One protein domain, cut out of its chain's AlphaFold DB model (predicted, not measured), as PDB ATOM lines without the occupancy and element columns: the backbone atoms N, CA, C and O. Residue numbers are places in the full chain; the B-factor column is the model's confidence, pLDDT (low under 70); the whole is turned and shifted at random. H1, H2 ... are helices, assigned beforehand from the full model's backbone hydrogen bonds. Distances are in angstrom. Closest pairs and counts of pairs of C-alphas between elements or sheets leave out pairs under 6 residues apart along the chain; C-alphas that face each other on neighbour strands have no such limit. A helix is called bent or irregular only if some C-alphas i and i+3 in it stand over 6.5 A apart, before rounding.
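AT A GLANCE: This is residues 52 to 90, 99 to 125 and 156 to 190 of the 486 residues of the protein "Nuclear rim protein 1" of Geotrichum candidum (UniProt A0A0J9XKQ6). Three long helices meet in a small compact body and spread out from it as free arms: H1 and H4 cross at a slant, running opposite ways, and H3 touches H4 near the crossing, while residues 52 to 62 of H1, residues 110 to 125 of H3 and residues 179 to 190, of which 179 to 188 belong to H4, stick out. H4 is the middle member, between H1 and H3, which are apart; the short H2 follows H1 and is near the first part of H3. The printed part has 101 residues, with four named helices in the order H1, H2, H3, H4 and no named strand, and its class is all helix. It is loose, with a radius of gyration of the C-alphas of 17.1 A, and elongated, spanning 51 by 32 by 27 A.

HOW THE PARTS SIT: H1, residues 52 to 79, touches H4, residues 157 to 188, which does so with its residues 163 to 174 alone. Their closest C-alphas, those of Cys 70 and Pro 167, are 4.7 A apart. Their lines stand at a steep tilt of 44 degrees, opposite ways. A tight link of 4 residues leads from H1 to H2, residues 84 to 88, yet H1 and H2 are apart. H2 is close to but not clearly touching H3, residues 99 to 125; the closest C-alphas are those of Ala 85 and Ser 101, at 7.3 A. H3 touches H4 with residues 105 to 109 alone, meeting residues 165 to 169 of H4. Their closest C-alphas, those of Pro 106 and Val 169, are 7.1 A apart, and the lines stand at a steep tilt of 58 degrees, opposite ways. H1 and H3 are apart, as are H2 and H4. The O i to N i+4 pair of H2 is within hydrogen-bond range, against 22 of 24 in H1, 19 of 23 in H3 and 26 of 28 in H4.

IN THESE COORDINATES: H1 begins at C-alpha 52 (106.798, 140.664, 87.452) and is 39.1 A long; it is only just irregular, with C-alphas 54 and 57 6.8 A apart. H2 measures 6.2 A. H3 is 39.2 A long and ends at C-alpha 125 (86.224, 175.073, 122.767); it has a kink of 41 degrees near residue 106 and is irregular, with C-alphas 103 and 106 7.1 A apart. H4 is 41.6 A long and ends at C-alpha 188 (91.125, 154.743, 79.601); it has a kink of 28 degrees near residue 164 and is only just irregular, with C-alphas 163 and 166 6.6 A apart.

THE WHOLE: The C-alphas farthest apart, those of Trp 53 and Thr 125, are 54.8 A apart. Residues 52 to 62, 110 to 125 and 179 to 190 stand free. Residues 91 to 98 are not printed, and C-alphas 90 and 99 are 13.9 A apart across this cut; residues 126 to 155 are not printed either, with 25.3 A between C-alphas 125 and 156. The mean pLDDT of the printed part is 73.8, and residues 81 to 90, 99 to 125 and 156 to 161 are under 70.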
ATOM      1  N   ARG A  52     108.073 141.386  87.468       80.94
ATOM      2  CA  ARG A  52     106.798 140.664  87.452       80.94
ATOM      3  C   ARG A  52     106.760 139.550  88.493       80.94
ATOM      4  O   ARG A  52     105.813 139.466  89.272       80.94
ATOM      5  N   TRP A  53     107.749 138.665  88.460       83.62
ATOM      6  CA  TRP A  53     107.740 137.456  89.281       83.62
ATOM      7  C   TRP A  53     108.110 137.736  90.738       83.62
ATOM      8  O   TRP A  53     107.610 137.054  91.627       83.62
ATOM      9  N   SER A  54     108.939 138.752  90.983       85.69
ATOM     10  CA  SER A  54     109.441 139.091  92.316       85.69
ATOM     11  C   SER A  54     108.486 139.969  93.118       85.69
ATOM     12  O   SER A  54     108.354 139.772  94.322       85.69
ATOM     13  N   VAL A  55     107.815 140.925  92.473       86.81
ATOM     14  CA  VAL A  55     106.971 141.909  93.168       86.81
ATOM     15  C   VAL A  55     105.511 141.738  92.790       86.81
ATOM     16  O   VAL A  55     104.643 141.684  93.658       86.81
ATOM     17  N   LEU A  56     105.214 141.630  91.497       85.38
ATOM     18  CA  LEU A  56     103.847 141.808  91.023       85.38
ATOM     19  C   LEU A  56     102.940 140.600  91.295       85.38
ATOM     20  O   LEU A  56     101.807 140.764  91.749       85.38
ATOM     21  N   VAL A  57     103.451 139.387  91.067       87.56
ATOM     22  CA  VAL A  57     102.755 138.135  91.401       87.56
ATOM     23  C   VAL A  57     102.475 138.015  92.904       87.56
ATOM     24  O   VAL A  57     101.304 137.860  93.264       87.56
ATOM     25  N   PRO A  58     103.477 138.128  93.801       90.19
ATOM     26  CA  PRO A  58     103.212 138.043  95.233       90.19
ATOM     27  C   PRO A  58     102.328 139.188  95.731       90.19
ATOM     28  O   PRO A  58     101.483 138.939  96.585       90.19
ATOM     29  N   ALA A  59     102.431 140.400  95.174       87.88
ATOM     30  CA  ALA A  59     101.536 141.503  95.532       87.88
ATOM     31  C   ALA A  59     100.069 141.207  95.175       87.88
ATOM     32  O   ALA A  59      99.183 141.439  95.998       87.88
ATOM     33  N   GLY A  60      99.797 140.653  93.987       86.94
ATOM     34  CA  GLY A  60      98.440 140.261  93.588       86.94
ATOM     35  C   GLY A  60      97.860 139.143  94.463       86.94
ATOM     36  O   GLY A  60      96.707 139.216  94.892       86.94
ATOM     37  N   VAL A  61      98.669 138.130  94.790       89.62
ATOM     38  CA  VAL A  61      98.266 137.047  95.707       89.62
ATOM     39  C   VAL A  61      98.025 137.590  97.117       89.62
ATOM     40  O   VAL A  61      96.988 137.300  97.715       89.62
ATOM     41  N   ALA A  62      98.929 138.424  97.631       90.69
ATOM     42  CA  ALA A  62      98.789 139.058  98.936       90.69
ATOM     43  C   ALA A  62      97.525 139.925  99.009       90.69
ATOM     44  O   ALA A  62      96.794 139.833  99.991       90.69
ATOM     45  N   ALA A  63      97.210 140.695  97.964       89.62
ATOM     46  CA  ALA A  63      95.990 141.500  97.901       89.62
ATOM     47  C   ALA A  63      94.717 140.642  98.000       89.62
ATOM     48  O   ALA A  63      93.808 140.987  98.754       89.62
ATOM     49  N   ASN A  64      94.667 139.494  97.312       90.75
ATOM     50  CA  ASN A  64      93.556 138.542  97.437       90.75
ATOM     51  C   ASN A  64      93.443 137.974  98.860       90.75
ATOM     52  O   ASN A  64      92.348 137.932  99.423       90.75
ATOM     53  N   VAL A  65      94.564 137.566  99.461       91.00
ATOM     54  CA  VAL A  65      94.587 137.026 100.831       91.00
ATOM     55  C   VAL A  65      94.130 138.078 101.839       91.00
ATOM     56  O   VAL A  65      93.270 137.794 102.672       91.00
ATOM     57  N   ILE A  66      94.650 139.304 101.739       92.06
ATOM     58  CA  ILE A  66      94.246 140.431 102.587       92.06
ATOM     59  C   ILE A  66      92.747 140.684 102.431       92.06
ATOM     60  O   ILE A  66      92.055 140.834 103.432       92.06
ATOM     61  N   LEU A  67      92.220 140.660 101.206       89.81
ATOM     62  CA  LEU A  67      90.798 140.882 100.965       89.81
ATOM     63  C   LEU A  67      89.923 139.797 101.611       89.81
ATOM     64  O   LEU A  67      88.922 140.123 102.253       89.81
ATOM     65  N   VAL A  68      90.318 138.524 101.516       89.19
ATOM     66  CA  VAL A  68      89.627 137.418 102.200       89.19
ATOM     67  C   VAL A  68      89.690 137.588 103.719       89.19
ATOM     68  O   VAL A  68      88.669 137.445 104.392       89.19
ATOM     69  N   LEU A  69      90.851 137.947 104.274       89.19
ATOM     70  CA  LEU A  69      91.004 138.196 105.710       89.19
ATOM     71  C   LEU A  69      90.139 139.369 106.181       89.19
ATOM     72  O   LEU A  69      89.449 139.240 107.194       89.19
ATOM     73  N   CYS A  70      90.111 140.474 105.434       87.69
ATOM     74  CA  CYS A  70      89.230 141.611 105.694       87.69
ATOM     75  C   CYS A  70      87.761 141.182 105.668       87.69
ATOM     76  O   CYS A  70      87.006 141.513 106.583       87.69
ATOM     77  N   ARG A  71      87.355 140.391 104.668       86.06
ATOM     78  CA  ARG A  71      85.976 139.903 104.542       86.06
ATOM     79  C   ARG A  71      85.568 139.029 105.727       86.06
ATOM     80  O   ARG A  71      84.511 139.260 106.317       86.06
ATOM     81  N   VAL A  72      86.419 138.076 106.106       87.75
ATOM     82  CA  VAL A  72      86.195 137.188 107.256       87.75
ATOM     83  C   VAL A  72      86.181 137.975 108.568       87.75
ATOM     84  O   VAL A  72      85.363 137.684 109.440       87.75
ATOM     85  N   ALA A  73      87.046 138.981 108.725       85.31
ATOM     86  CA  ALA A  73      87.057 139.846 109.903       85.31
ATOM     87  C   ALA A  73      85.738 140.621 110.047       85.31
ATOM     88  O   ALA A  73      85.144 140.606 111.126       85.31
ATOM     89  N   VAL A  74      85.234 141.203 108.952       83.44
ATOM     90  CA  VAL A  74      83.945 141.912 108.927       83.44
ATOM     91  C   VAL A  74      82.781 140.970 109.252       83.44
ATOM     92  O   VAL A  74      81.927 141.324 110.062       83.44
ATOM     93  N   ASP A  75      82.752 139.752 108.699       81.06
ATOM     94  CA  ASP A  75      81.696 138.771 109.005       81.06
ATOM     95  C   ASP A  75      81.760 138.240 110.445       81.06
ATOM     96  O   ASP A  75      80.725 138.021 111.076       81.06
ATOM     97  N   ARG A  76      82.962 138.068 111.005       82.00
ATOM     98  CA  ARG A  76      83.128 137.685 112.417       82.00
ATOM     99  C   ARG A  76      82.717 138.805 113.365       82.00
ATOM    100  O   ARG A  76      82.121 138.525 114.400       82.00
ATOM    101  N   ALA A  77      83.040 140.053 113.038       75.62
ATOM    102  CA  ALA A  77      82.602 141.207 113.812       75.62
ATOM    103  C   ALA A  77      81.068 141.347 113.773       75.62
ATOM    104  O   ALA A  77      80.458 141.511 114.830       75.62
ATOM    105  N   ARG A  78      80.449 141.130 112.603       74.06
ATOM    106  CA  ARG A  78      78.988 141.010 112.434       74.06
ATOM    107  C   ARG A  78      78.370 139.955 113.342       74.06
ATOM    108  O   ARG A  78      77.472 140.245 114.124       74.06
ATOM    109  N   ALA A  79      78.898 138.733 113.293       76.19
ATOM    110  CA  ALA A  79      78.396 137.617 114.097       76.19
ATOM    111  C   ALA A  79      78.509 137.857 115.614       76.19
ATOM    112  O   ALA A  79      77.734 137.302 116.386       76.19
ATOM    113  N   ARG A  80      79.461 138.694 116.044       73.44
ATOM    114  CA  ARG A  80      79.649 139.104 117.446       73.44
ATOM    115  C   ARG A  80      78.777 140.296 117.858       73.44
ATOM    116  O   ARG A  80      78.932 140.775 118.976       73.44
ATOM    117  N   GLY A  81      77.919 140.811 116.974       67.00
ATOM    118  CA  GLY A  81      77.088 141.986 117.247       67.00
ATOM    119  C   GLY A  81      77.867 143.306 117.301       67.00
ATOM    120  O   GLY A  81      77.325 144.309 117.747       67.00
ATOM    121  N   LEU A  82      79.116 143.338 116.817       64.19
ATOM    122  CA  LEU A  82      79.941 144.557 116.700       64.19
ATOM    123  C   LEU A  82      79.559 145.395 115.466       64.19
ATOM    124  O   LEU A  82      80.365 146.177 114.959       64.19
ATOM    125  N   ASP A  83      78.350 145.194 114.949       57.62
ATOM    126  CA  ASP A  83      77.869 145.854 113.753       57.62
ATOM    127  C   ASP A  83      77.521 147.310 114.001       57.62
ATOM    128  O   ASP A  83      76.864 147.663 114.981       57.62
ATOM    129  N   LEU A  84      77.865 148.150 113.024       53.94
ATOM    130  CA  LEU A  84      77.473 149.557 113.018       53.94
ATOM    131  C   LEU A  84      75.947 149.716 113.139       53.94
ATOM    132  O   LEU A  84      75.497 150.641 113.795       53.94
ATOM    133  N   ALA A  85      75.175 148.771 112.582       48.12
ATOM    134  CA  ALA A  85      73.713 148.725 112.656       48.12
ATOM    135  C   ALA A  85      73.171 148.440 114.071       48.12
ATOM    136  O   ALA A  85      72.163 149.023 114.467       48.12
ATOM    137  N   ALA A  86      73.855 147.596 114.855       46.75
ATOM    138  CA  ALA A  86      73.517 147.361 116.262       46.75
ATOM    139  C   ALA A  86      73.830 148.598 117.123       46.75
ATOM    140  O   ALA A  86      73.113 148.889 118.074       46.75
ATOM    141  N   ALA A  87      74.848 149.376 116.738       44.38
ATOM    142  CA  ALA A  87      75.169 150.660 117.358       44.38
ATOM    143  C   ALA A  87      74.256 151.825 116.903       44.38
ATOM    144  O   ALA A  87      74.215 152.850 117.582       44.38
ATOM    145  N   THR A  88      73.538 151.704 115.776       44.28
ATOM    146  CA  THR A  88      72.630 152.743 115.240       44.28
ATOM    147  C   THR A  88      71.138 152.425 115.389       44.28
ATOM    148  O   THR A  88      70.318 153.232 114.967       44.28
ATOM    149  N   GLY A  89      70.762 151.277 115.970       42.25
ATOM    150  CA  GLY A  89      69.359 150.919 116.236       42.25
ATOM    151  C   GLY A  89      68.506 150.645 114.988       42.25
ATOM    152  O   GLY A  89      67.296 150.461 115.090       42.25
ATOM    153  N   THR A  90      69.109 150.587 113.800       46.94
ATOM    154  CA  THR A  90      68.412 150.329 112.536       46.94
ATOM    155  C   THR A  90      68.340 148.824 112.290       46.94
ATOM    156  O   THR A  90      69.100 148.241 111.518       46.94
ATOM    157  N   VAL A  99      73.648 144.008 102.200       57.88
ATOM    158  CA  VAL A  99      74.075 144.836 101.063       57.88
ATOM    159  C   VAL A  99      73.993 146.321 101.423       57.88
ATOM    160  O   VAL A  99      74.950 147.058 101.194       57.88
ATOM    161  N   ILE A 100      72.910 146.742 102.085       57.69
ATOM    162  CA  ILE A 100      72.716 148.127 102.540       57.69
ATOM    163  C   ILE A 100      73.773 148.531 103.580       57.69
ATOM    164  O   ILE A 100      74.326 149.621 103.484       57.69
ATOM    165  N   SER A 101      74.129 147.664 104.532       58.12
ATOM    166  CA  SER A 101      75.193 147.957 105.511       58.12
ATOM    167  C   SER A 101      76.599 147.945 104.905       58.12
ATOM    168  O   SER A 101      77.450 148.713 105.345       58.12
ATOM    169  N   ILE A 102      76.864 147.117 103.888       62.06
ATOM    170  CA  ILE A 102      78.138 147.146 103.154       62.06
ATOM    171  C   ILE A 102      78.258 148.454 102.362       62.06
ATOM    172  O   ILE A 102      79.288 149.117 102.474       62.06
ATOM    173  N   LEU A 103      77.210 148.845 101.623       61.59
ATOM    174  CA  LEU A 103      77.165 150.062 100.797       61.59
ATOM    175  C   LEU A 103      77.144 151.356 101.624       61.59
ATOM    176  O   LEU A 103      77.846 152.306 101.296       61.59
ATOM    177  N   CYS A 104      76.360 151.394 102.703       60.44
ATOM    178  CA  CYS A 104      76.192 152.576 103.555       60.44
ATOM    179  C   CYS A 104      77.248 152.652 104.675       60.44
ATOM    180  O   CYS A 104      77.482 153.716 105.242       60.44
ATOM    181  N   GLY A 105      77.943 151.547 104.966       62.19
ATOM    182  CA  GLY A 105      79.007 151.455 105.971       62.19
ATOM    183  C   GLY A 105      80.064 152.568 105.900       62.19
ATOM    184  O   GLY A 105      80.287 153.216 106.921       62.19
ATOM    185  N   PRO A 106      80.690 152.856 104.740       62.72
ATOM    186  CA  PRO A 106      81.668 153.941 104.633       62.72
ATOM    187  C   PRO A 106      81.051 155.339 104.802       62.72
ATOM    188  O   PRO A 106      81.675 156.200 105.413       62.72
ATOM    189  N   ALA A 107      79.818 155.572 104.341       62.06
ATOM    190  CA  ALA A 107      79.132 156.856 104.521       62.06
ATOM    191  C   ALA A 107      78.777 157.116 105.997       62.06
ATOM    192  O   ALA A 107      79.014 158.207 106.516       62.06
ATOM    193  N   VAL A 108      78.283 156.096 106.704       62.34
ATOM    194  CA  VAL A 108      77.990 156.167 108.147       62.34
ATOM    195  C   VAL A 108      79.279 156.306 108.962       62.34
ATOM    196  O   VAL A 108      79.310 157.038 109.953       62.34
ATOM    197  N   LEU A 109      80.368 155.663 108.527       61.50
ATOM    198  CA  LEU A 109      81.690 155.836 109.123       61.50
ATOM    199  C   LEU A 109      82.177 157.283 109.004       61.50
ATOM    200  O   LEU A 109      82.579 157.875 110.003       61.50
ATOM    201  N   LEU A 110      82.116 157.858 107.802       64.69
ATOM    202  CA  LEU A 110      82.512 159.243 107.553       64.69
ATOM    203  C   LEU A 110      81.651 160.220 108.360       64.69
ATOM    204  O   LEU A 110      82.197 161.140 108.960       64.69
ATOM    205  N   ALA A 111      80.342 159.980 108.465       62.06
ATOM    206  CA  ALA A 111      79.447 160.785 109.293       62.06
ATOM    207  C   ALA A 111      79.804 160.719 110.792       62.06
ATOM    208  O   ALA A 111      79.765 161.737 111.483       62.06
ATOM    209  N   ARG A 112      80.206 159.551 111.314       60.00
ATOM    210  CA  ARG A 112      80.637 159.412 112.718       60.00
ATOM    211  C   ARG A 112      82.041 159.949 112.966       60.00
ATOM    212  O   ARG A 112      82.259 160.506 114.034       60.00
ATOM    213  N   ILE A 113      82.965 159.826 112.012       63.31
ATOM    214  CA  ILE A 113      84.279 160.484 112.081       63.31
ATOM    215  C   ILE A 113      84.078 161.997 112.079       63.31
ATOM    216  O   ILE A 113      84.638 162.670 112.935       63.31
ATOM    217  N   ALA A 114      83.215 162.526 111.209       63.66
ATOM    218  CA  ALA A 114      82.853 163.940 111.206       63.66
ATOM    219  C   ALA A 114      82.218 164.370 112.540       63.66
ATOM    220  O   ALA A 114      82.616 165.386 113.097       63.66
ATOM    221  N   ALA A 115      81.308 163.571 113.108       61.59
ATOM    222  CA  ALA A 115      80.707 163.845 114.418       61.59
ATOM    223  C   ALA A 115      81.709 163.730 115.588       61.59
ATOM    224  O   ALA A 115      81.633 164.481 116.561       61.59
ATOM    225  N   TRP A 116      82.669 162.807 115.519       65.38
ATOM    226  CA  TRP A 116      83.736 162.679 116.513       65.38
ATOM    227  C   TRP A 116      84.722 163.847 116.418       65.38
ATOM    228  O   TRP A 116      85.046 164.456 117.431       65.38
ATOM    229  N   VAL A 117      85.121 164.239 115.207       66.25
ATOM    230  CA  VAL A 117      85.929 165.444 114.969       66.25
ATOM    231  C   VAL A 117      85.181 166.689 115.455       66.25
ATOM    232  O   VAL A 117      85.771 167.516 116.142       66.25
ATOM    233  N   TRP A 118      83.874 166.789 115.201       60.81
ATOM    234  CA  TRP A 118      83.026 167.875 115.702       60.81
ATOM    235  C   TRP A 118      83.023 167.951 117.235       60.81
ATOM    236  O   TRP A 118      83.227 169.021 117.807       60.81
ATOM    237  N   THR A 119      82.859 166.816 117.922       59.44
ATOM    238  CA  THR A 119      82.857 166.786 119.397       59.44
ATOM    239  C   THR A 119      84.236 167.066 119.996       59.44
ATOM    240  O   THR A 119      84.318 167.768 121.002       59.44
ATOM    241  N   GLN A 120      85.320 166.594 119.374       60.25
ATOM    242  CA  GLN A 120      86.686 166.859 119.841       60.25
ATOM    243  C   GLN A 120      87.147 168.299 119.585       60.25
ATOM    244  O   GLN A 120      87.891 168.841 120.401       60.25
ATOM    245  N   PHE A 121      86.723 168.914 118.477       52.59
ATOM    246  CA  PHE A 121      87.264 170.198 118.020       52.59
ATOM    247  C   PHE A 121      86.382 171.403 118.376       52.59
ATOM    248  O   PHE A 121      86.918 172.468 118.648       52.59
ATOM    249  N   ILE A 122      85.050 171.249 118.410       56.97
ATOM    250  CA  ILE A 122      84.103 172.353 118.675       56.97
ATOM    251  C   ILE A 122      83.460 172.230 120.064       56.97
ATOM    252  O   ILE A 122      83.205 173.241 120.719       56.97
ATOM    253  N   GLY A 123      83.232 171.005 120.555       51.75
ATOM    254  CA  GLY A 123      82.645 170.766 121.883       51.75
ATOM    255  C   GLY A 123      83.549 171.182 123.051       51.75
ATOM    256  O   GLY A 123      83.071 171.730 124.040       51.75
ATOM    257  N   ARG A 124      84.869 170.986 122.928       50.00
ATOM    258  CA  ARG A 124      85.838 171.431 123.947       50.00
ATOM    259  C   ARG A 124      86.007 172.948 123.992       50.00
ATOM    260  O   ARG A 124      86.079 173.512 125.076       50.00
ATOM    261  N   THR A 125      86.013 173.617 122.842       49.22
ATOM    262  CA  THR A 125      86.224 175.073 122.767       49.22
ATOM    263  C   THR A 125      85.000 175.874 123.210       49.22
ATOM    264  O   THR A 125      85.140 177.019 123.625       49.22
ATOM    265  N   GLY A 156      84.393 148.586 123.986       53.94
ATOM    266  CA  GLY A 156      85.109 149.865 123.933       53.94
ATOM    267  C   GLY A 156      85.490 150.262 122.509       53.94
ATOM    268  O   GLY A 156      85.993 149.421 121.765       53.94
ATOM    269  N   GLY A 157      85.225 151.515 122.121       61.03
ATOM    270  CA  GLY A 157      85.276 151.982 120.725       61.03
ATOM    271  C   GLY A 157      86.540 151.582 119.951       61.03
ATOM    272  O   GLY A 157      86.473 151.326 118.752       61.03
ATOM    273  N   THR A 158      87.666 151.401 120.642       64.44
ATOM    274  CA  THR A 158      88.921 150.856 120.105       64.44
ATOM    275  C   THR A 158      88.770 149.464 119.472       64.44
ATOM    276  O   THR A 158      89.356 149.198 118.425       64.44
ATOM    277  N   ARG A 159      87.964 148.567 120.058       65.12
ATOM    278  CA  ARG A 159      87.699 147.218 119.528       65.12
ATOM    279  C   ARG A 159      86.844 147.263 118.262       65.12
ATOM    280  O   ARG A 159      87.155 146.558 117.308       65.12
ATOM    281  N   VAL A 160      85.810 148.101 118.219       69.62
ATOM    282  CA  VAL A 160      84.985 148.281 117.009       69.62
ATOM    283  C   VAL A 160      85.821 148.902 115.885       69.62
ATOM    284  O   VAL A 160      85.770 148.449 114.741       69.62
ATOM    285  N   LEU A 161      86.661 149.886 116.212       68.69
ATOM    286  CA  LEU A 161      87.531 150.540 115.237       68.69
ATOM    287  C   LEU A 161      88.537 149.551 114.622       68.69
ATOM    288  O   LEU A 161      88.657 149.459 113.400       68.69
ATOM    289  N   LEU A 162      89.216 148.758 115.450       73.94
ATOM    290  CA  LEU A 162      90.252 147.835 114.981       73.94
ATOM    291  C   LEU A 162      89.663 146.616 114.256       73.94
ATOM    292  O   LEU A 162      90.128 146.261 113.175       73.94
ATOM    293  N   PHE A 163      88.636 145.975 114.820       75.94
ATOM    294  CA  PHE A 163      88.142 144.688 114.313       75.94
ATOM    295  C   PHE A 163      87.040 144.802 113.251       75.94
ATOM    296  O   PHE A 163      86.764 143.809 112.581       75.94
ATOM    297  N   TYR A 164      86.426 145.977 113.081       77.25
ATOM    298  CA  TYR A 164      85.360 146.193 112.096       77.25
ATOM    299  C   TYR A 164      85.675 147.326 111.121       77.25
ATOM    300  O   TYR A 164      85.704 147.098 109.914       77.25
ATOM    301  N   VAL A 165      85.954 148.533 111.620       77.94
ATOM    302  CA  VAL A 165      86.146 149.719 110.766       77.94
ATOM    303  C   VAL A 165      87.375 149.584 109.873       77.94
ATOM    304  O   VAL A 165      87.277 149.787 108.666       77.94
ATOM    305  N   LEU A 166      88.523 149.220 110.442       83.56
ATOM    306  CA  LEU A 166      89.767 149.076 109.688       83.56
ATOM    307  C   LEU A 166      89.650 148.047 108.546       83.56
ATOM    308  O   LEU A 166      89.912 148.425 107.402       83.56
ATOM    309  N   PRO A 167      89.221 146.786 108.769       84.62
ATOM    310  CA  PRO A 167      89.077 145.825 107.676       84.62
ATOM    311  C   PRO A 167      87.979 146.214 106.676       84.62
ATOM    312  O   PRO A 167      88.104 145.888 105.497       84.62
ATOM    313  N   LEU A 168      86.942 146.941 107.108       83.81
ATOM    314  CA  LEU A 168      85.920 147.484 106.212       83.81
ATOM    315  C   LEU A 168      86.511 148.530 105.256       83.81
ATOM    316  O   LEU A 168      86.290 148.446 104.049       83.81
ATOM    317  N   VAL A 169      87.282 149.488 105.778       84.94
ATOM    318  CA  VAL A 169      87.928 150.541 104.978       84.94
ATOM    319  C   VAL A 169      88.970 149.942 104.038       84.94
ATOM    320  O   VAL A 169      88.956 150.240 102.846       84.94
ATOM    321  N   VAL A 170      89.834 149.056 104.540       88.69
ATOM    322  CA  VAL A 170      90.858 148.386 103.721       88.69
ATOM    323  C   VAL A 170      90.215 147.552 102.610       88.69
ATOM    324  O   VAL A 170      90.654 147.622 101.464       88.69
ATOM    325  N   GLY A 171      89.141 146.816 102.910       87.19
ATOM    326  CA  GLY A 171      88.402 146.060 101.903       87.19
ATOM    327  C   GLY A 171      87.801 146.953 100.815       87.19
ATOM    328  O   GLY A 171      87.976 146.671  99.631       87.19
ATOM    329  N   TRP A 172      87.185 148.078 101.189       87.06
ATOM    330  CA  TRP A 172      86.676 149.062 100.227       87.06
ATOM    331  C   TRP A 172      87.778 149.685  99.365       87.06
ATOM    332  O   TRP A 172      87.601 149.804  98.153       87.06
ATOM    333  N   LEU A 173      88.925 150.034  99.953       90.00
ATOM    334  CA  LEU A 173      90.072 150.552  99.202       90.00
ATOM    335  C   LEU A 173      90.579 149.536  98.174       90.00
ATOM    336  O   LEU A 173      90.854 149.910  97.035       90.00
ATOM    337  N   LEU A 174      90.648 148.253  98.535       90.69
ATOM    338  CA  LEU A 174      91.049 147.186  97.615       90.69
ATOM    339  C   LEU A 174      90.023 146.969  96.493       90.69
ATOM    340  O   LEU A 174      90.416 146.808  95.337       90.69
ATOM    341  N   VAL A 175      88.722 147.014  96.798       90.00
ATOM    342  CA  VAL A 175      87.656 146.938  95.781       90.00
ATOM    343  C   VAL A 175      87.773 148.106  94.802       90.00
ATOM    344  O   VAL A 175      87.794 147.890  93.589       90.00
ATOM    345  N   LEU A 176      87.916 149.331  95.312       90.19
ATOM    346  CA  LEU A 176      88.071 150.527  94.483       90.19
ATOM    347  C   LEU A 176      89.344 150.470  93.636       90.19
ATOM    348  O   LEU A 176      89.286 150.770  92.447       90.19
ATOM    349  N   ALA A 177      90.466 150.021  94.201       89.81
ATOM    350  CA  ALA A 177      91.709 149.832  93.459       89.81
ATOM    351  C   ALA A 177      91.560 148.791  92.335       89.81
ATOM    352  O   ALA A 177      92.063 149.004  91.229       89.81
ATOM    353  N   SER A 178      90.826 147.698  92.580       91.88
ATOM    354  CA  SER A 178      90.534 146.675  91.566       91.88
ATOM    355  C   SER A 178      89.719 147.237  90.405       91.88
ATOM    356  O   SER A 178      90.084 147.087  89.236       91.88
ATOM    357  N   VAL A 179      88.624 147.930  90.735       89.56
ATOM    358  CA  VAL A 179      87.720 148.536  89.753       89.56
ATOM    359  C   VAL A 179      88.448 149.625  88.972       89.56
ATOM    360  O   VAL A 179      88.358 149.661  87.747       89.56
ATOM    361  N   TRP A 180      89.236 150.460  89.647       89.25
ATOM    362  CA  TRP A 180      90.051 151.484  89.003       89.25
ATOM    363  C   TRP A 180      91.056 150.882  88.021       89.25
ATOM    364  O   TRP A 180      91.166 151.360  86.890       89.25
ATOM    365  N   ASN A 181      91.753 149.807  88.408       89.88
ATOM    366  CA  ASN A 181      92.679 149.112  87.515       89.88
ATOM    367  C   ASN A 181      91.950 148.528  86.292       89.88
ATOM    368  O   ASN A 181      92.412 148.681  85.161       89.88
ATOM    369  N   ALA A 182      90.780 147.921  86.499       88.25
ATOM    370  CA  ALA A 182      89.967 147.352  85.430       88.25
ATOM    371  C   ALA A 182      89.471 148.409  84.438       88.25
ATOM    372  O   ALA A 182      89.639 148.246  83.229       88.25
ATOM    373  N   VAL A 183      88.926 149.520  84.938       87.62
ATOM    374  CA  VAL A 183      88.453 150.637  84.109       87.62
ATOM    375  C   VAL A 183      89.619 151.286  83.365       87.62
ATOM    376  O   VAL A 183      89.536 151.531  82.158       87.62
ATOM    377  N   SER A 184      90.739 151.496  84.056       83.50
ATOM    378  CA  SER A 184      91.950 152.059  83.459       83.50
ATOM    379  C   SER A 184      92.493 151.188  82.332       83.50
ATOM    380  O   SER A 184      92.884 151.702  81.283       83.50
ATOM    381  N   CYS A 185      92.512 149.873  82.538       83.25
ATOM    382  CA  CYS A 185      92.994 148.918  81.554       83.25
ATOM    383  C   CYS A 185      92.037 148.807  80.364       83.25
ATOM    384  O   CYS A 185      92.490 148.912  79.232       83.25
ATOM    385  N   LEU A 186      90.731 148.638  80.588       81.94
ATOM    386  CA  LEU A 186      89.769 148.340  79.519       81.94
ATOM    387  C   LEU A 186      89.338 149.566  78.700       81.94
ATOM    388  O   LEU A 186      89.030 149.418  77.515       81.94
ATOM    389  N   PHE A 187      89.293 150.755  79.307       78.25
ATOM    390  CA  PHE A 187      88.687 151.933  78.674       78.25
ATOM    391  C   PHE A 187      89.644 153.111  78.513       78.25
ATOM    392  O   PHE A 187      89.687 153.685  77.426       78.25
ATOM    393  N   LEU A 188      90.403 153.463  79.556       76.44
ATOM    394  CA  LEU A 188      91.125 154.743  79.601       76.44
ATOM    395  C   LEU A 188      92.463 154.730  78.847       76.44
ATOM    396  O   LEU A 188      92.889 155.765  78.343       76.44
ATOM    397  N   ARG A 189      93.143 153.581  78.744       78.88
ATOM    398  CA  ARG A 189      94.444 153.488  78.058       78.88
ATOM    399  C   ARG A 189      94.302 153.157  76.574       78.88
ATOM    400  O   ARG A 189      94.490 152.016  76.146       78.88
ATOM    401  N   ARG A 190      94.012 154.189  75.784       80.81
ATOM    402  CA  ARG A 190      94.047 154.152  74.316       80.81
ATOM    403  C   ARG A 190      95.160 155.065  73.810       80.81
ATOM    404  O   ARG A 190      95.366 156.142  74.366       80.81
TER     405      ARG A 190